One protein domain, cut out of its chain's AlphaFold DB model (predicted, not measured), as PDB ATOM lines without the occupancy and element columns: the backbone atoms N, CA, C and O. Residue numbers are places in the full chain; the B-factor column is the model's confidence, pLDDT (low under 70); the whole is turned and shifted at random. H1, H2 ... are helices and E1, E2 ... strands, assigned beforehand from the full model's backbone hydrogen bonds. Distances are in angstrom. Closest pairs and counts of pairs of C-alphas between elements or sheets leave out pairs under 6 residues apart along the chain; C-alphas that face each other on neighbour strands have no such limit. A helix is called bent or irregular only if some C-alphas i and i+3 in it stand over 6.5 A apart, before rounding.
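This is residues 15 to 152 of the 310 residues of the protein "HIT domain-containing protein" of Candidatus Diapherotrites archaeon (UniProt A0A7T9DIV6). Three helices, H1, H2 and H3, form an up-and-down bundle, each running against the one before it; the helical hairpin H4 and H5 is added at H2, where H5 packs on H2 at a steep angle and H4 is farther out. A two-stranded hairpin, E1 and E2, lies loosely over the last part of H1, near its residues 51 to 59. The printed part has 138 residues, with two named strands and then five named helices in the order E1 E2 H1 H2 H3 H4 H5; the sheet E1 - E2 is antiparallel and the class is mostly helix. The whole is compact, with a radius of gyration of the C-alphas of 15.7 A and spans of 45 by 31 by 30 A.

Find C-alpha 15 at (118.597, 127.108, 145.783); from there E1 runs through residues 15 to 21. E2, residues 24 to 31, is 20.6 A long and bends by 53 degrees at residue 27. H1 begins at C-alpha 41, (130.084, 119.711, 133.783), and covers residues 41 to 59 in 27.0 A. H2 is residues 72 to 84, 18.2 A. H3, residues 90 to 106, is 25.4 A long and irregular: C-alphas 99 and 102 are 7.3 A apart, and it has a kink of 34 degrees near residue 99. H4 is residues 115 to 126, 17.0 A, and H5, residues 134 to 150, runs 24.4 A to C-alpha 150 at (127.605, 142.906, 122.557).

Start at H2, the hub, which touches H1, H3 and H5. H2 and H3, a helical hairpin, touch closest at the C-alphas of Ala 72 and Leu 100, 5.4 A, at a shallow tilt of 22 degrees. H1 touches H2 with residues 45 to 53 alone, closest at the C-alphas of Val 52 and Ala 72, 6.7 A. H1 and H3 touch and run the same way, with the C-alphas of Glu 42 and Cys 92 closest at 6.2 A. H5 touches H2 at a steep tilt of 48 degrees, closest at the C-alphas of Ser 81 and Leu 140, 5.3 A. With residues 134 to 141 alone H5 touches H4, its partner in a helical hairpin, closest at the C-alphas of Val 117 and Leu 137, 6.0 A. H4 is apart from H1, H2 and H3. Across the hairpin E1 and E2, look for N 16 and O 29 at 2.9 A and N 26 and O 19 at 2.9 A. The closest C-alphas of E1 and H1 are those of Ile 18 and Ile 55, 7.7 A. Every O i to N i+4 pair is within hydrogen-bond range in H1, H2 and H5; it is 8 of 13 in H3 and 7 of 8 in H4.

The two C-alphas farthest apart, those of Thr 62 and Gly 128, are 47.6 A apart. The printed part has no cut, and the link from H1 to H2, residues 60 to 71, is long. The mean pLDDT of the printed part is 70.7; 56 residues are under 70, among them residues 15 to 39, 59 to 71 and 105 to 116.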
ATOM      1  N   THR A  15     119.611 126.081 145.518       50.28
ATOM      2  CA  THR A  15     118.597 127.108 145.783       50.28
ATOM      3  C   THR A  15     118.500 128.030 144.576       50.28
ATOM      4  O   THR A  15     119.479 128.258 143.865       50.28
ATOM      5  N   LEU A  16     117.315 128.553 144.307       53.88
ATOM      6  CA  LEU A  16     117.113 129.556 143.283       53.88
ATOM      7  C   LEU A  16     116.179 130.622 143.845       53.88
ATOM      8  O   LEU A  16     115.021 130.346 144.146       53.88
ATOM      9  N   ALA A  17     116.688 131.837 144.039       52.94
ATOM     10  CA  ALA A  17     115.878 132.938 144.540       52.94
ATOM     11  C   ALA A  17     115.145 133.639 143.381       52.94
ATOM     12  O   ALA A  17     115.657 133.797 142.272       52.94
ATOM     13  N   ILE A  18     113.885 134.006 143.613       54.28
ATOM     14  CA  ILE A  18     112.972 134.465 142.553       54.28
ATOM     15  C   ILE A  18     112.674 135.960 142.662       54.28
ATOM     16  O   ILE A  18     112.351 136.592 141.658       54.28
ATOM     17  N   LYS A  19     112.833 136.571 143.843       50.78
ATOM     18  CA  LYS A  19     112.465 137.979 144.030       50.78
ATOM     19  C   LYS A  19     113.299 138.684 145.103       50.78
ATOM     20  O   LYS A  19     113.271 138.272 146.260       50.78
ATOM     21  N   LEU A  20     113.959 139.783 144.731       48.31
ATOM     22  CA  LEU A  20     114.461 140.802 145.661       48.31
ATOM     23  C   LEU A  20     113.523 142.027 145.648       48.31
ATOM     24  O   LEU A  20     113.117 142.496 144.583       48.31
ATOM     25  N   GLU A  21     113.202 142.573 146.821       44.25
ATOM     26  CA  GLU A  21     112.772 143.972 147.014       44.25
ATOM     27  C   GLU A  21     113.661 144.560 148.101       44.25
ATOM     28  O   GLU A  21     113.859 143.925 149.134       44.25
ATOM     29  N   LYS A  22     114.199 145.769 147.876       43.72
ATOM     30  CA  LYS A  22     114.990 146.516 148.873       43.72
ATOM     31  C   LYS A  22     116.003 145.629 149.627       43.72
ATOM     32  O   LYS A  22     115.985 145.562 150.853       43.72
ATOM     33  N   ASN A  23     116.863 144.925 148.886       43.28
ATOM     34  CA  ASN A  23     117.936 144.077 149.427       43.28
ATOM     35  C   ASN A  23     117.474 142.909 150.327       43.28
ATOM     36  O   ASN A  23     118.269 142.394 151.107       43.28
ATOM     37  N   SER A  24     116.214 142.473 150.220       38.41
ATOM     38  CA  SER A  24     115.678 141.316 150.953       38.41
ATOM     39  C   SER A  24     115.187 140.233 149.988       38.41
ATOM     40  O   SER A  24     114.463 140.541 149.038       38.41
ATOM     41  N   ILE A  25     115.570 138.973 150.234       50.09
ATOM     42  CA  ILE A  25     115.070 137.793 149.504       50.09
ATOM     43  C   ILE A  25     113.622 137.548 149.935       50.09
ATOM     44  O   ILE A  25     113.359 137.299 151.108       50.09
ATOM     45  N   ILE A  26     112.682 137.642 148.993       49.44
ATOM     46  CA  ILE A  26     111.244 137.496 149.272       49.44
ATOM     47  C   ILE A  26     110.755 136.074 148.976       49.44
ATOM     48  O   ILE A  26     109.786 135.619 149.579       49.44
ATOM     49  N   GLN A  27     111.397 135.365 148.044       55.34
ATOM     50  CA  GLN A  27     110.964 134.032 147.625       55.34
ATOM     51  C   GLN A  27     112.144 133.175 147.162       55.34
ATOM     52  O   GLN A  27     112.903 133.584 146.279       55.34
ATOM     53  N   GLU A  28     112.253 131.976 147.732       60.50
ATOM     54  CA  GLU A  28     113.200 130.928 147.346       60.50
ATOM     55  C   GLU A  28     112.423 129.734 146.777       60.50
ATOM     56  O   GLU A  28     111.444 129.284 147.372       60.50
ATOM     57  N   GLU A  29     112.856 129.216 145.631       57.84
ATOM     58  CA  GLU A  29     112.485 127.882 145.161       57.84
ATOM     59  C   GLU A  29     113.678 126.941 145.390       57.84
ATOM     60  O   GLU A  29     114.830 127.255 145.068       57.84
ATOM     61  N   PHE A  30     113.403 125.782 145.988       58.78
ATOM     62  CA  PHE A  30     114.384 124.723 146.207       58.78
ATOM     63  C   PHE A  30     114.181 123.627 145.166       58.78
ATOM     64  O   PHE A  30     113.055 123.190 144.937       58.78
ATOM     65  N   PHE A  31     115.278 123.164 144.567       58.34
ATOM     66  CA  PHE A  31     115.267 122.006 143.679       58.34
ATOM     67  C   PHE A  31     115.922 120.821 144.391       58.34
ATOM     68  O   PHE A  31     117.124 120.851 144.667       58.34
ATOM     69  N   ASP A  32     115.123 119.795 144.687       48.69
ATOM     70  CA  ASP A  32     115.575 118.571 145.365       48.69
ATOM     71  C   ASP A  32     116.327 117.608 144.421       48.69
ATOM     72  O   ASP A  32     117.102 116.772 144.880       48.69
ATOM     73  N   GLU A  33     116.167 117.760 143.101       56.59
ATOM     74  CA  GLU A  33     116.756 116.892 142.072       56.59
ATOM     75  C   GLU A  33     117.786 117.650 141.218       56.59
ATOM     76  O   GLU A  33     117.531 118.049 140.079       56.59
ATOM     77  N   VAL A  34     118.973 117.875 141.778       58.56
ATOM     78  CA  VAL A  34     120.152 118.254 140.985       58.56
ATOM     79  C   VAL A  34     120.743 116.967 140.390       58.56
ATOM     80  O   VAL A  34     120.857 115.986 141.131       58.56
ATOM     81  N   PRO A  35     121.147 116.926 139.103       58.91
ATOM     82  CA  PRO A  35     121.883 115.786 138.558       58.91
ATOM     83  C   PRO A  35     123.058 115.430 139.482       58.91
ATOM     84  O   PRO A  35     123.857 116.297 139.835       58.91
ATOM     85  N   PHE A  36     123.110 114.173 139.935       51.28
ATOM     86  CA  PHE A  36     123.979 113.739 141.040       51.28
ATOM     87  C   PHE A  36     125.478 113.799 140.698       51.28
ATOM     88  O   PHE A  36     126.311 113.866 141.600       51.28
ATOM     89  N   ASP A  37     125.820 113.821 139.409       63.94
ATOM     90  CA  ASP A  37     127.200 113.875 138.940       63.94
ATOM     91  C   ASP A  37     127.652 115.325 138.711       63.94
ATOM     92  O   ASP A  37     127.295 115.965 137.721       63.94
ATOM     93  N   ARG A  38     128.408 115.859 139.676       56.41
ATOM     94  CA  ARG A  38     128.991 117.210 139.615       56.41
ATOM     95  C   ARG A  38     130.241 117.283 138.745       56.41
ATOM     96  O   ARG A  38     130.639 118.392 138.387       56.41
ATOM     97  N   ASP A  39     130.834 116.133 138.443       63.59
ATOM     98  CA  ASP A  39     132.032 116.033 137.618       63.59
ATOM     99  C   ASP A  39     131.652 116.018 136.124       63.59
ATOM    100  O   ASP A  39     132.457 116.375 135.264       63.59
ATOM    101  N   ASP A  40     130.382 115.734 135.809       77.19
ATOM    102  CA  ASP A  40     129.780 115.960 134.493       77.19
ATOM    103  C   ASP A  40     129.332 117.426 134.329       77.19
ATOM    104  O   ASP A  40     128.158 117.801 134.474       77.19
ATOM    105  N   HIS A  41     130.307 118.286 134.022       74.19
ATOM    106  CA  HIS A  41     130.084 119.711 133.783       74.19
ATOM    107  C   HIS A  41     129.056 119.984 132.674       74.19
ATOM    108  O   HIS A  41     128.349 120.991 132.747       74.19
ATOM    109  N   GLU A  42     128.930 119.123 131.664       81.06
ATOM    110  CA  GLU A  42     127.981 119.333 130.568       81.06
ATOM    111  C   GLU A  42     126.539 119.152 131.038       81.06
ATOM    112  O   GLU A  42     125.720 120.073 130.914       81.06
ATOM    113  N   LYS A  43     126.227 117.996 131.643       78.75
ATOM    114  CA  LYS A  43     124.867 117.700 132.119       78.75
ATOM    115  C   LYS A  43     124.404 118.706 133.161       78.75
ATOM    116  O   LYS A  43     123.265 119.177 133.094       78.75
ATOM    117  N   TYR A  44     125.278 119.064 134.100       76.62
ATOM    118  CA  TYR A  44     124.950 120.039 135.133       76.62
ATOM    119  C   TYR A  44     124.628 121.418 134.535       76.62
ATOM    120  O   TYR A  44     123.610 122.021 134.885       76.62
ATOM    121  N   ASN A  45     125.451 121.914 133.604       75.88
ATOM    122  CA  ASN A  45     125.252 123.244 133.024       75.88
ATOM    123  C   ASN A  45     123.997 123.332 132.153       75.88
ATOM    124  O   ASN A  45     123.303 124.349 132.209       75.88
ATOM    125  N   LEU A  46     123.681 122.294 131.373       82.19
ATOM    126  CA  LEU A  46     122.462 122.260 130.559       82.19
ATOM    127  C   LEU A  46     121.198 122.202 131.420       82.19
ATOM    128  O   LEU A  46     120.249 122.951 131.176       82.19
ATOM    129  N   TRP A  47     121.199 121.372 132.468       81.44
ATOM    130  CA  TRP A  47     120.108 121.342 133.443       81.44
ATOM    131  C   TRP A  47     119.907 122.719 134.089       81.44
ATOM    132  O   TRP A  47     118.787 123.233 134.126       81.44
ATOM    133  N   TYR A  48     121.000 123.359 134.518       76.12
ATOM    134  CA  TYR A  48     120.946 124.675 135.151       76.12
ATOM    135  C   TYR A  48     120.417 125.748 134.188       76.12
ATOM    136  O   TYR A  48     119.561 126.547 134.569       76.12
ATOM    137  N   ALA A  49     120.877 125.755 132.932       79.81
ATOM    138  CA  ALA A  49     120.399 126.672 131.895       79.81
ATOM    139  C   ALA A  49     118.893 126.525 131.647       79.81
ATOM    140  O   ALA A  49     118.173 127.520 131.580       79.81
ATOM    141  N   SER A  50     118.412 125.282 131.560       83.31
ATOM    142  CA  SER A  50     116.992 124.976 131.385       83.31
ATOM    143  C   SER A  50     116.150 125.526 132.540       83.31
ATOM    144  O   SER A  50     115.135 126.183 132.310       83.31
ATOM    145  N   LYS A  51     116.617 125.368 133.786       78.31
ATOM    146  CA  LYS A  51     115.937 125.932 134.960       78.31
ATOM    147  C   LYS A  51     115.951 127.452 134.976       78.31
ATOM    148  O   LYS A  51     114.907 128.068 135.161       78.31
ATOM    149  N   VAL A  52     117.093 128.075 134.693       74.31
ATOM    150  CA  VAL A  52     117.183 129.537 134.563       74.31
ATOM    151  C   VAL A  52     116.179 130.057 133.535       74.31
ATOM    152  O   VAL A  52     115.471 131.022 133.818       74.31
ATOM    153  N   LYS A  53     116.076 129.399 132.374       80.00
ATOM    154  CA  LYS A  53     115.096 129.734 131.341       80.00
ATOM    155  C   LYS A  53     113.663 129.633 131.867       80.00
ATOM    156  O   LYS A  53     112.932 130.610 131.759       80.00
ATOM    157  N   GLU A  54     113.288 128.498 132.457       78.69
ATOM    158  CA  GLU A  54     111.940 128.240 132.988       78.69
ATOM    159  C   GLU A  54     111.502 129.326 133.985       78.69
ATOM    160  O   GLU A  54     110.428 129.913 133.844       78.69
ATOM    161  N   ILE A  55     112.362 129.655 134.955       72.56
ATOM    162  CA  ILE A  55     112.068 130.702 135.941       72.56
ATOM    163  C   ILE A  55     111.960 132.069 135.283       72.56
ATOM    164  O   ILE A  55     111.025 132.814 135.588       72.56
ATOM    165  N   ILE A  56     112.914 132.428 134.420       72.38
ATOM    166  CA  ILE A  56     112.910 133.736 133.764       72.38
ATOM    167  C   ILE A  56     111.643 133.879 132.915       72.38
ATOM    168  O   ILE A  56     110.961 134.887 133.038       72.38
ATOM    169  N   GLU A  57     111.265 132.874 132.126       76.38
ATOM    170  CA  GLU A  57     110.054 132.896 131.295       76.38
ATOM    171  C   GLU A  57     108.764 132.975 132.121       76.38
ATOM    172  O   GLU A  57     107.888 133.770 131.787       76.38
ATOM    173  N   LYS A  58     108.666 132.240 133.237       72.69
ATOM    174  CA  LYS A  58     107.511 132.290 134.156       72.69
ATOM    175  C   LYS A  58     107.317 133.668 134.800       72.69
ATOM    176  O   LYS A  58     106.196 134.041 135.135       72.69
ATOM    177  N   ASN A  59     108.405 134.409 135.003       64.94
ATOM    178  CA  ASN A  59     108.429 135.641 135.794       64.94
ATOM    179  C   ASN A  59     108.730 136.906 134.958       64.94
ATOM    180  O   ASN A  59     108.753 138.025 135.477       64.94
ATOM    181  N   LEU A  60     108.978 136.765 133.656       62.66
ATOM    182  CA  LEU A  60     109.207 137.880 132.745       62.66
ATOM    183  C   LEU A  60     107.910 138.678 132.573       62.66
ATOM    184  O   LEU A  60     106.931 138.199 132.011       62.66
ATOM    185  N   THR A  61     107.930 139.932 133.018       56.97
ATOM    186  CA  THR A  61     106.907 140.934 132.694       56.97
ATOM    187  C   THR A  61     107.574 142.081 131.938       56.97
ATOM    188  O   THR A  61     108.787 142.275 132.060       56.97
ATOM    189  N   THR A  62     106.805 142.880 131.194       48.91
ATOM    190  CA  THR A  62     107.298 144.017 130.385       48.91
ATOM    191  C   THR A  62     108.102 145.062 131.180       48.91
ATOM    192  O   THR A  62     108.879 145.812 130.596       48.91
ATOM    193  N   ASN A  63     107.993 145.079 132.516       46.31
ATOM    194  CA  ASN A  63     108.668 146.030 133.408       46.31
ATOM    195  C   ASN A  63     109.700 145.391 134.365       46.31
ATOM    196  O   ASN A  63     110.135 146.019 135.337       46.31
ATOM    197  N   SER A  64     110.130 144.149 134.130       51.03
ATOM    198  CA  SER A  64     111.106 143.492 135.008       51.03
ATOM    199  C   SER A  64     112.523 144.078 134.831       51.03
ATOM    200  O   SER A  64     113.154 143.899 133.794       51.03
ATOM    201  N   ARG A  65     113.028 144.803 135.848       49.62
ATOM    202  CA  ARG A  65     114.446 145.197 136.011       49.62
ATOM    203  C   ARG A  65     115.221 144.104 136.741       49.62
ATOM    204  O   ARG A  65     114.866 143.784 137.873       49.62
ATOM    205  N   PHE A  66     116.281 143.589 136.132       52.22
ATOM    206  CA  PHE A  66     117.063 142.485 136.681       52.22
ATOM    207  C   PHE A  66     118.427 142.984 137.163       52.22
ATOM    208  O   PHE A  66     119.130 143.659 136.425       52.22
ATOM    209  N   ILE A  67     118.798 142.630 138.391       47.66
ATOM    210  CA  ILE A  67     120.171 142.683 138.904       47.66
ATOM    211  C   ILE A  67     120.596 141.232 139.026       47.66
ATOM    212  O   ILE A  67     119.897 140.470 139.689       47.66
ATOM    213  N   MET A  68     121.677 140.818 138.362       53.94
ATOM    214  CA  MET A  68     121.971 139.390 138.255       53.94
ATOM    215  C   MET A  68     123.430 139.058 138.514       53.94
ATOM    216  O   MET A  68     124.222 139.006 137.586       53.94
ATOM    217  N   GLN A  69     123.740 138.618 139.733       48.97
ATOM    218  CA  GLN A  69     124.975 137.869 139.971       48.97
ATOM    219  C   GLN A  69     125.052 136.561 139.152       48.97
ATOM    220  O   GLN A  69     126.149 136.041 138.997       48.97
ATOM    221  N   ARG A  70     123.918 135.992 138.684       58.25
ATOM    222  CA  ARG A  70     123.826 134.587 138.210       58.25
ATOM    223  C   ARG A  70     122.773 134.281 137.123       58.25
ATOM    224  O   ARG A  70     122.220 133.181 137.059       58.25
ATOM    225  N   GLY A  71     122.441 135.274 136.304       64.62
ATOM    226  CA  GLY A  71     121.373 135.216 135.298       64.62
ATOM    227  C   GLY A  71     121.705 134.602 133.948       64.62
ATOM    228  O   GLY A  71     122.802 134.113 133.745       64.62
ATOM    229  N   ALA A  72     120.782 134.691 132.982       74.62
ATOM    230  CA  ALA A  72     120.999 134.155 131.631       74.62
ATOM    231  C   ALA A  72     122.292 134.684 130.972       74.62
ATOM    232  O   ALA A  72     123.030 133.914 130.364       74.62
ATOM    233  N   PHE A  73     122.602 135.972 131.163       77.69
ATOM    234  CA  PHE A  73     123.860 136.575 130.717       77.69
ATOM    235  C   PHE A  73     125.085 135.934 131.395       77.69
ATOM    236  O   PHE A  73     125.994 135.479 130.709       77.69
ATOM    237  N   ASP A  74     125.089 135.848 132.730       76.88
ATOM    238  CA  ASP A  74     126.158 135.212 133.517       76.88
ATOM    239  C   ASP A  74     126.377 133.748 133.119       76.88
ATOM    240  O   ASP A  74     127.506 133.292 132.981       76.88
ATOM    241  N   ARG A  75     125.293 133.015 132.867       80.38
ATOM    242  CA  ARG A  75     125.349 131.595 132.519       80.38
ATOM    243  C   ARG A  75     125.927 131.358 131.133       80.38
ATOM    244  O   ARG A  75     126.752 130.463 130.981       80.38
ATOM    245  N   ILE A  76     125.605 132.221 130.169       85.12
ATOM    246  CA  ILE A  76     126.276 132.218 128.865       85.12
ATOM    247  C   ILE A  76     127.767 132.533 129.020       85.12
ATOM    248  O   ILE A  76     128.589 131.826 128.438       85.12
ATOM    249  N   VAL A  77     128.132 133.545 129.820       85.69
ATOM    250  CA  VAL A  77     129.543 133.868 130.096       85.69
ATOM    251  C   VAL A  77     130.262 132.668 130.713       85.69
ATOM    252  O   VAL A  77     131.309 132.266 130.215       85.69
ATOM    253  N   PHE A  78     129.680 132.052 131.741       83.12
ATOM    254  CA  PHE A  78     130.264 130.912 132.441       83.12
ATOM    255  C   PHE A  78     130.409 129.681 131.538       83.12
ATOM    256  O   PHE A  78     131.477 129.074 131.507       83.12
ATOM    257  N   ALA A  79     129.379 129.339 130.756       86.12
ATOM    258  CA  ALA A  79     129.435 128.237 129.796       86.12
ATOM    259  C   ALA A  79     130.514 128.473 128.729       86.12
ATOM    260  O   ALA A  79     131.297 127.570 128.436       86.12
ATOM    261  N   LYS A  80     130.608 129.703 128.203       90.44
ATOM    262  CA  LYS A  80     131.670 130.093 127.267       90.44
ATOM    263  C   LYS A  80     133.046 129.958 127.918       90.44
ATOM    264  O   LYS A  80     133.951 129.403 127.313       90.44
ATOM    265  N   SER A  81     133.195 130.382 129.170       89.19
ATOM    266  CA  SER A  81     134.463 130.260 129.892       89.19
ATOM    267  C   SER A  81     134.866 128.819 130.163       89.19
ATOM    268  O   SER A  81     136.044 128.506 130.047       89.19
ATOM    269  N   LEU A  82     133.923 127.933 130.492       87.50
ATOM    270  CA  LEU A  82     134.202 126.501 130.627       87.50
ATOM    271  C   LEU A  82     134.614 125.878 129.290       87.50
ATOM    272  O   LEU A  82     135.514 125.041 129.269       87.50
ATOM    273  N   TYR A  83     133.992 126.301 128.185       91.25
ATOM    274  CA  TYR A  83     134.353 125.851 126.841       91.25
ATOM    275  C   TYR A  83     135.776 126.291 126.481       91.25
ATOM    276  O   TYR A  83     136.611 125.462 126.132       91.25
ATOM    277  N   ASP A  84     136.085 127.575 126.670       89.19
ATOM    278  CA  ASP A  84     137.422 128.136 126.439       89.19
ATOM    279  C   ASP A  84     138.483 127.500 127.362       89.19
ATOM    280  O   ASP A  84     139.678 127.490 127.051       89.19
ATOM    281  N   TYR A  85     138.055 126.951 128.504       87.19
ATOM    282  CA  TYR A  85     138.896 126.196 129.432       87.19
ATOM    283  C   TYR A  85     139.011 124.699 129.103       87.19
ATOM    284  O   TYR A  85     139.823 124.009 129.716       87.19
ATOM    285  N   GLY A  86     138.246 124.195 128.130       86.19
ATOM    286  CA  GLY A  86     138.267 122.798 127.690       86.19
ATOM    287  C   GLY A  86     137.467 121.829 128.565       86.19
ATOM    288  O   GLY A  86     137.723 120.630 128.512       86.19
ATOM    289  N   LEU A  87     136.526 122.325 129.378       84.69
ATOM    290  CA  LEU A  87     135.717 121.510 130.299       84.69
ATOM    291  C   LEU A  87     134.327 121.142 129.763       84.69
ATOM    292  O   LEU A  87     133.663 120.294 130.350       84.69
ATOM    293  N   VAL A  88     133.871 121.778 128.683       85.81
ATOM    294  CA  VAL A  88     132.590 121.469 128.023       85.81
ATOM    295  C   VAL A  88     132.751 121.498 126.505       85.81
ATOM    296  O   VAL A  88     133.585 122.237 125.979       85.81
ATOM    297  N   SER A  89     131.949 120.709 125.792       90.44
ATOM    298  CA  SER A  89     131.917 120.671 124.329       90.44
ATOM    299  C   SER A  89     131.307 121.927 123.703       90.44
ATOM    300  O   SER A  89     130.552 122.683 124.323       90.44
ATOM    301  N   LEU A  90     131.608 122.125 122.416       91.69
ATOM    302  CA  LEU A  90     130.995 123.178 121.606       91.69
ATOM    303  C   LEU A  90     129.474 122.991 121.491       91.69
ATOM    304  O   LEU A  90     128.737 123.974 121.521       91.69
ATOM    305  N   ASP A  91     129.000 121.747 121.412       92.12
ATOM    306  CA  ASP A  91     127.569 121.436 121.350       92.12
ATOM    307  C   ASP A  91     126.855 121.860 122.637       92.12
ATOM    308  O   ASP A  91     125.816 122.522 122.580       92.12
ATOM    309  N   CYS A  92     127.459 121.580 123.799       86.56
ATOM    310  CA  CYS A  92     126.959 122.055 125.087       86.56
ATOM    311  C   CYS A  92     126.894 123.594 125.140       86.56
ATOM    312  O   CYS A  92     125.892 124.151 125.595       86.56
ATOM    313  N   LEU A  93     127.929 124.298 124.663       91.06
ATOM    314  CA  LEU A  93     127.939 125.766 124.603       91.06
ATOM    315  C   LEU A  93     126.836 126.312 123.684       91.06
ATOM    316  O   LEU A  93     126.099 127.221 124.075       91.06
ATOM    317  N   ASN A  94     126.712 125.764 122.476       91.94
ATOM    318  CA  ASN A  94     125.719 126.195 121.493       91.94
ATOM    319  C   ASN A  94     124.297 126.021 122.026       91.94
ATOM    320  O   ASN A  94     123.465 126.917 121.881       91.94
ATOM    321  N   GLU A  95     124.030 124.903 122.698       90.44
ATOM    322  CA  GLU A  95     122.739 124.657 123.331       90.44
ATOM    323  C   GLU A  95     122.466 125.652 124.469       90.44
ATOM    324  O   GLU A  95     121.365 126.195 124.578       90.44
ATOM    325  N   HIS A  96     123.483 125.978 125.267       88.25
ATOM    326  CA  HIS A  96     123.379 126.979 126.326       88.25
ATOM    327  C   HIS A  96     123.009 128.367 125.777       88.25
ATOM    328  O   HIS A  96     122.098 129.027 126.285       88.25
ATOM    329  N   ILE A  97     123.683 128.790 124.704       88.38
ATOM    330  CA  ILE A  97     123.390 130.039 123.990       88.38
ATOM    331  C   ILE A  97     121.960 129.995 123.444       88.38
ATOM    332  O   ILE A  97     121.178 130.910 123.702       88.38
ATOM    333  N   ARG A  98     121.568 128.903 122.778       90.88
ATOM    334  CA  ARG A  98     120.224 128.727 122.208       90.88
ATOM    335  C   ARG A  98     119.117 128.866 123.255       90.88
ATOM    336  O   ARG A  98     118.075 129.460 122.964       90.88
ATOM    337  N   LEU A  99     119.323 128.320 124.455       86.75
ATOM    338  CA  LEU A  99     118.347 128.370 125.546       86.75
ATOM    339  C   LEU A  99     118.170 129.780 126.119       86.75
ATOM    340  O   LEU A  99     117.047 130.158 126.452       86.75
ATOM    341  N   LEU A 100     119.256 130.546 126.245       84.88
ATOM    342  CA  LEU A 100     119.289 131.736 127.099       84.88
ATOM    343  C   LEU A 100     119.445 133.062 126.346       84.88
ATOM    344  O   LEU A 100     119.004 134.097 126.845       84.88
ATOM    345  N   GLU A 101     120.019 133.067 125.143       84.81
ATOM    346  CA  GLU A 101     120.368 134.299 124.421       84.81
ATOM    347  C   GLU A 101     119.136 135.156 124.114       84.81
ATOM    348  O   GLU A 101     119.155 136.372 124.303       84.81
ATOM    349  N   LYS A 102     118.021 134.519 123.736       80.31
ATOM    350  CA  LYS A 102     116.746 135.199 123.444       80.31
ATOM    351  C   LYS A 102     116.119 135.878 124.665       80.31
ATOM    352  O   LYS A 102     115.204 136.687 124.510       80.31
ATOM    353  N   LEU A 103     116.575 135.542 125.872       76.75
ATOM    354  CA  LEU A 103     116.110 136.171 127.104       76.75
ATOM    355  C   LEU A 103     116.855 137.481 127.377       76.75
ATOM    356  O   LEU A 103     116.258 138.374 127.970       76.75
ATOM    357  N   ILE A 104     118.111 137.624 126.920       74.75
ATOM    358  CA  ILE A 104     118.969 138.797 127.191       74.75
ATOM    359  C   ILE A 104     118.289 140.121 126.807       74.75
ATOM    360  O   ILE A 104     118.196 140.987 127.677       74.75
ATOM    361  N   PRO A 105     117.735 140.295 125.588       68.12
ATOM    362  CA  PRO A 105     117.082 141.550 125.206       68.12
ATOM    363  C   PRO A 105     115.821 141.874 126.020       68.12
ATOM    364  O   PRO A 105     115.429 143.031 126.107       68.12
ATOM    365  N   LYS A 106     115.179 140.861 126.623       65.94
ATOM    366  CA  LYS A 106     113.940 141.021 127.401       65.94
ATOM    367  C   LYS A 106     114.187 141.491 128.839       65.94
ATOM    368  O   LYS A 106     113.237 141.796 129.556       65.94
ATOM    369  N   MET A 107     115.441 141.523 129.291       64.88
ATOM    370  CA  MET A 107     115.813 141.971 130.632       64.88
ATOM    371  C   MET A 107     116.139 143.473 130.606       64.88
ATOM    372  O   MET A 107     117.062 143.889 129.909       64.88
ATOM    373  N   ASN A 108     115.399 144.312 131.357       52.41
ATOM    374  CA  ASN A 108     115.671 145.760 131.383       52.41
ATOM    375  C   ASN A 108     117.104 146.042 131.872       52.41
ATOM    376  O   ASN A 108     117.545 145.528 132.903       52.41
ATOM    377  N   LYS A 109     117.794 146.883 131.097       53.91
ATOM    378  CA  LYS A 109     119.250 147.028 130.949       53.91
ATOM    379  C   LYS A 109     119.992 147.566 132.186       53.91
ATOM    380  O   LYS A 109     120.499 148.684 132.168       53.91
ATOM    381  N   ILE A 110     120.156 146.750 133.227       49.44
ATOM    382  CA  ILE A 110     121.352 146.819 134.086       49.44
ATOM    383  C   ILE A 110     121.932 145.412 134.226       49.44
ATOM    384  O   ILE A 110     121.563 144.643 135.105       49.44
ATOM    385  N   ILE A 111     122.838 145.043 133.324       53.25
ATOM    386  CA  ILE A 111     123.536 143.756 133.404       53.25
ATOM    387  C   ILE A 111     124.715 143.917 134.362       53.25
ATOM    388  O   ILE A 111     125.772 144.419 133.997       53.25
ATOM    389  N   ILE A 112     124.495 143.502 135.601       51.81
ATOM    390  CA  ILE A 112     125.422 143.642 136.720       51.81
ATOM    391  C   ILE A 112     126.088 142.301 136.973       51.81
ATOM    392  O   ILE A 112     125.406 141.442 137.506       51.81
ATOM    393  N   CYS A 113     127.371 142.133 136.636       55.78
ATOM    394  CA  CYS A 113     128.373 141.525 137.530       55.78
ATOM    395  C   CYS A 113     129.702 141.237 136.821       55.78
ATOM    396  O   CYS A 113     129.746 140.414 135.925       55.78
ATOM    397  N   GLU A 114     130.800 141.826 137.293       56.19
ATOM    398  CA  GLU A 114     132.185 141.348 137.035       56.19
ATOM    399  C   GLU A 114     132.975 141.149 138.345       56.19
ATOM    400  O   GLU A 114     134.025 140.510 138.405       56.19
ATOM    401  N   CYS A 115     132.425 141.646 139.446       54.53
ATOM    402  CA  CYS A 115     133.104 141.855 140.718       54.53
ATOM    403  C   CYS A 115     133.803 140.686 141.386       54.53
ATOM    404  O   CYS A 115     134.836 140.868 142.035       54.53
ATOM    405  N   SER A 116     133.224 139.489 141.341       62.28
ATOM    406  CA  SER A 116     133.821 138.391 142.091       62.28
ATOM    407  C   SER A 116     135.127 137.950 141.442       62.28
ATOM    408  O   SER A 116     135.963 137.364 142.127       62.28
ATOM    409  N   VAL A 117     135.332 138.246 140.155       73.69
ATOM    410  CA  VAL A 117     136.488 137.789 139.388       73.69
ATOM    411  C   VAL A 117     137.745 138.554 139.788       73.69
ATOM    412  O   VAL A 117     138.726 137.925 140.170       73.69
ATOM    413  N   GLU A 118     137.713 139.889 139.816       74.00
ATOM    414  CA  GLU A 118     138.879 140.703 140.201       74.00
ATOM    415  C   GLU A 118     139.297 140.466 141.657       74.00
ATOM    416  O   GLU A 118     140.481 140.296 141.956       74.00
ATOM    417  N   ASN A 119     138.329 140.357 142.570       73.00
ATOM    418  CA  ASN A 119     138.615 140.014 143.964       73.00
ATOM    419  C   ASN A 119     139.157 138.584 144.106       73.00
ATOM    420  O   ASN A 119     140.062 138.353 144.909       73.00
ATOM    421  N   SER A 120     138.677 137.634 143.295       76.31
ATOM    422  CA  SER A 120     139.210 136.266 143.281       76.31
ATOM    423  C   SER A 120     140.622 136.208 142.703       76.31
ATOM    424  O   SER A 120     141.464 135.527 143.278       76.31
ATOM    425  N   ILE A 121     140.920 136.972 141.647       77.69
ATOM    426  CA  ILE A 121     142.270 137.091 141.078       77.69
ATOM    427  C   ILE A 121     143.226 137.698 142.107       77.69
ATOM    428  O   ILE A 121     144.326 137.183 142.303       77.69
ATOM    429  N   LYS A 122     142.828 138.787 142.780       78.00
ATOM    430  CA  LYS A 122     143.639 139.422 143.833       78.00
ATOM    431  C   LYS A 122     143.909 138.458 144.987       78.00
ATOM    432  O   LYS A 122     145.060 138.333 145.398       78.00
ATOM    433  N   ARG A 123     142.874 137.755 145.464       76.69
ATOM    434  CA  ARG A 123     142.982 136.761 146.540       76.69
ATOM    435  C   ARG A 123     143.871 135.582 146.152       76.69
ATOM    436  O   ARG A 123     144.671 135.135 146.966       76.69
ATOM    437  N   ASP A 124     143.756 135.077 144.927       77.31
ATOM    438  CA  ASP A 124     144.593 133.960 144.487       77.31
ATOM    439  C   ASP A 124     146.067 134.371 144.364       77.31
ATOM    440  O   ASP A 124     146.954 133.680 144.863       77.31
ATOM    441  N   LYS A 125     146.325 135.570 143.821       78.06
ATOM    442  CA  LYS A 125     147.669 136.165 143.792       78.06
ATOM    443  C   LYS A 125     148.249 136.357 145.195       78.06
ATOM    444  O   LYS A 125     149.412 136.026 145.405       78.06
ATOM    445  N   SER A 126     147.467 136.861 146.156       77.44
ATOM    446  CA  SER A 126     147.932 137.039 147.543       77.44
ATOM    447  C   SER A 126     148.193 135.714 148.257       77.44
ATOM    448  O   SER A 126     149.043 135.652 149.137       77.44
ATOM    449  N   ASN A 127     147.502 134.653 147.846       74.69
ATOM    450  CA  ASN A 127     147.698 133.298 148.347       74.69
ATOM    451  C   ASN A 127     148.827 132.552 147.608       74.69
ATOM    452  O   ASN A 127     148.943 131.342 147.745       74.69
ATOM    453  N   GLY A 128     149.659 133.234 146.811       61.47
ATOM    454  CA  GLY A 128     150.796 132.611 146.125       61.47
ATOM    455  C   GLY A 128     150.419 131.727 144.931       61.47
ATOM    456  O   GLY A 128     151.206 130.864 144.558       61.47
ATOM    457  N   GLY A 129     149.239 131.924 144.328       60.25
ATOM    458  CA  GLY A 129     148.793 131.161 143.154       60.25
ATOM    459  C   GLY A 129     148.322 129.738 143.468       60.25
ATOM    460  O   GLY A 129     148.384 128.868 142.601       60.25
ATOM    461  N   LEU A 130     147.887 129.491 144.710       47.34
ATOM    462  CA  LEU A 130     147.569 128.163 145.249       47.34
ATOM    463  C   LEU A 130     146.474 127.386 144.489       47.34
ATOM    464  O   LEU A 130     146.436 126.166 144.625       47.34
ATOM    465  N   THR A 131     145.587 128.034 143.721       56.81
ATOM    466  CA  THR A 131     144.460 127.333 143.061       56.81
ATOM    467  C   THR A 131     144.722 126.912 141.615       56.81
ATOM    468  O   THR A 131     144.056 126.010 141.125       56.81
ATOM    469  N   GLY A 132     145.662 127.545 140.901       59.38
ATOM    470  CA  GLY A 132     145.821 127.347 139.450       59.38
ATOM    471  C   GLY A 132     144.697 127.959 138.588       59.38
ATOM    472  O   GLY A 132     144.810 127.988 137.362       59.38
ATOM    473  N   ASP A 133     143.663 128.540 139.205       70.69
ATOM    474  CA  ASP A 133     142.445 129.006 138.529       70.69
ATOM    475  C   ASP A 133     142.545 130.429 137.954       70.69
ATOM    476  O   ASP A 133     141.614 130.905 137.306       70.69
ATOM    477  N   ILE A 134     143.680 131.129 138.106       79.06
ATOM    478  CA  ILE A 134     143.879 132.478 137.527       79.06
ATOM    479  C   ILE A 134     143.633 132.479 136.016       79.06
ATOM    480  O   ILE A 134     143.097 133.449 135.475       79.06
ATOM    481  N   LYS A 135     144.015 131.403 135.316       82.88
ATOM    482  CA  LYS A 135     143.762 131.274 133.877       82.88
ATOM    483  C   LYS A 135     142.258 131.269 133.589       82.88
ATOM    484  O   LYS A 135     141.814 132.046 132.745       82.88
ATOM    485  N   PHE A 136     141.486 130.461 134.316       82.81
ATOM    486  CA  PHE A 136     140.029 130.411 134.192       82.81
ATOM    487  C   PHE A 136     139.385 131.758 134.542       82.81
ATOM    488  O   PHE A 136     138.565 132.268 133.787       82.81
ATOM    489  N   LEU A 137     139.815 132.393 135.637       82.38
ATOM    490  CA  LEU A 137     139.303 133.698 136.060       82.38
ATOM    491  C   LEU A 137     139.565 134.796 135.017       82.38
ATOM    492  O   LEU A 137     138.695 135.626 134.767       82.38
ATOM    493  N   ASN A 138     140.727 134.793 134.359       84.81
ATOM    494  CA  ASN A 138     141.002 135.736 133.273       84.81
ATOM    495  C   ASN A 138     140.111 135.493 132.044       84.81
ATOM    496  O   ASN A 138     139.643 136.457 131.440       84.81
ATOM    497  N   ILE A 139     139.861 134.229 131.686       86.50
ATOM    498  CA  ILE A 139     138.919 133.866 130.614       86.50
ATOM    499  C   ILE A 139     137.513 134.358 130.970       86.50
ATOM    500  O   ILE A 139     136.854 134.994 130.153       86.50
ATOM    501  N   LEU A 140     137.079 134.124 132.211       85.06
ATOM    502  CA  LEU A 140     135.795 134.588 132.726       85.06
ATOM    503  C   LEU A 140     135.649 136.105 132.599       85.06
ATOM    504  O   LEU A 140     134.679 136.579 132.012       85.06
ATOM    505  N   ARG A 141     136.655 136.864 133.048       84.06
ATOM    506  CA  ARG A 141     136.691 138.325 132.896       84.06
ATOM    507  C   ARG A 141     136.555 138.764 131.438       84.06
ATOM    508  O   ARG A 141     135.748 139.635 131.128       84.06
ATOM    509  N   ASN A 142     137.331 138.170 130.535       86.75
ATOM    510  CA  ASN A 142     137.302 138.553 129.124       86.75
ATOM    511  C   ASN A 142     135.925 138.288 128.500       86.75
ATOM    512  O   ASN A 142     135.388 139.162 127.821       86.75
ATOM    513  N   ASN A 143     135.315 137.142 128.805       87.31
ATOM    514  CA  ASN A 143     133.990 136.788 128.302       87.31
ATOM    515  C   ASN A 143     132.895 137.733 128.823       87.31
ATOM    516  O   ASN A 143     132.008 138.105 128.052       87.31
ATOM    517  N   TYR A 144     132.983 138.198 130.075       83.31
ATOM    518  CA  TYR A 144     132.114 139.268 130.582       83.31
ATOM    519  C   TYR A 144     132.254 140.552 129.763       83.31
ATOM    520  O   TYR A 144     131.251 141.101 129.305       83.31
ATOM    521  N   LEU A 145     133.484 141.026 129.547       80.44
ATOM    522  CA  LEU A 145     133.743 142.265 128.810       80.44
ATOM    523  C   LEU A 145     133.273 142.184 127.350       80.44
ATOM    524  O   LEU A 145     132.721 143.156 126.828       80.44
ATOM    525  N   GLU A 146     133.478 141.050 126.681       84.44
ATOM    526  CA  GLU A 146     133.026 140.829 125.303       84.44
ATOM    527  C   GLU A 146     131.504 140.796 125.196       84.44
ATOM    528  O   GLU A 146     130.913 141.554 124.419       84.44
ATOM    529  N   LEU A 147     130.853 139.958 126.006       80.00
ATOM    530  CA  LEU A 147     129.402 139.830 125.984       80.00
ATOM    531  C   LEU A 147     128.736 141.137 126.432       80.00
ATOM    532  O   LEU A 147     127.701 141.535 125.900       80.00
ATOM    533  N   GLY A 148     129.368 141.858 127.360       75.94
ATOM    534  CA  GLY A 148     128.859 143.124 127.861       75.94
ATOM    535  C   GLY A 148     128.834 144.202 126.782       75.94
ATOM    536  O   GLY A 148     127.839 144.911 126.637       75.94
ATOM    537  N   LYS A 149     129.879 144.260 125.948       76.31
ATOM    538  CA  LYS A 149     129.900 145.117 124.755       76.31
ATOM    539  C   LYS A 149     128.808 144.725 123.759       76.31
ATOM    540  O   LYS A 149     128.124 145.618 123.267       76.31
ATOM    541  N   LYS A 150     128.618 143.422 123.501       79.25
ATOM    542  CA  LYS A 150     127.605 142.906 122.557       79.25
ATOM    543  C   LYS A 150     126.186 143.365 122.908       79.25
ATOM    544  O   LYS A 150     125.425 143.692 122.006       79.25
ATOM    545  N   TYR A 151     125.837 143.411 124.196       74.12
ATOM    546  CA  TYR A 151     124.482 143.764 124.650       74.12
ATOM    547  C   TYR A 151     124.370 145.141 125.314       74.12
ATOM    548  O   TYR A 151     123.358 145.426 125.953       74.12
ATOM    549  N   HIS A 152     125.390 145.997 125.193       69.12
ATOM    550  CA  HIS A 152     125.428 147.317 125.839       69.12
ATOM    551  C   HIS A 152     125.145 147.264 127.358       69.12
ATOM    552  O   HIS A 152     124.471 148.120 127.930       69.12
TER     553      HIS A 152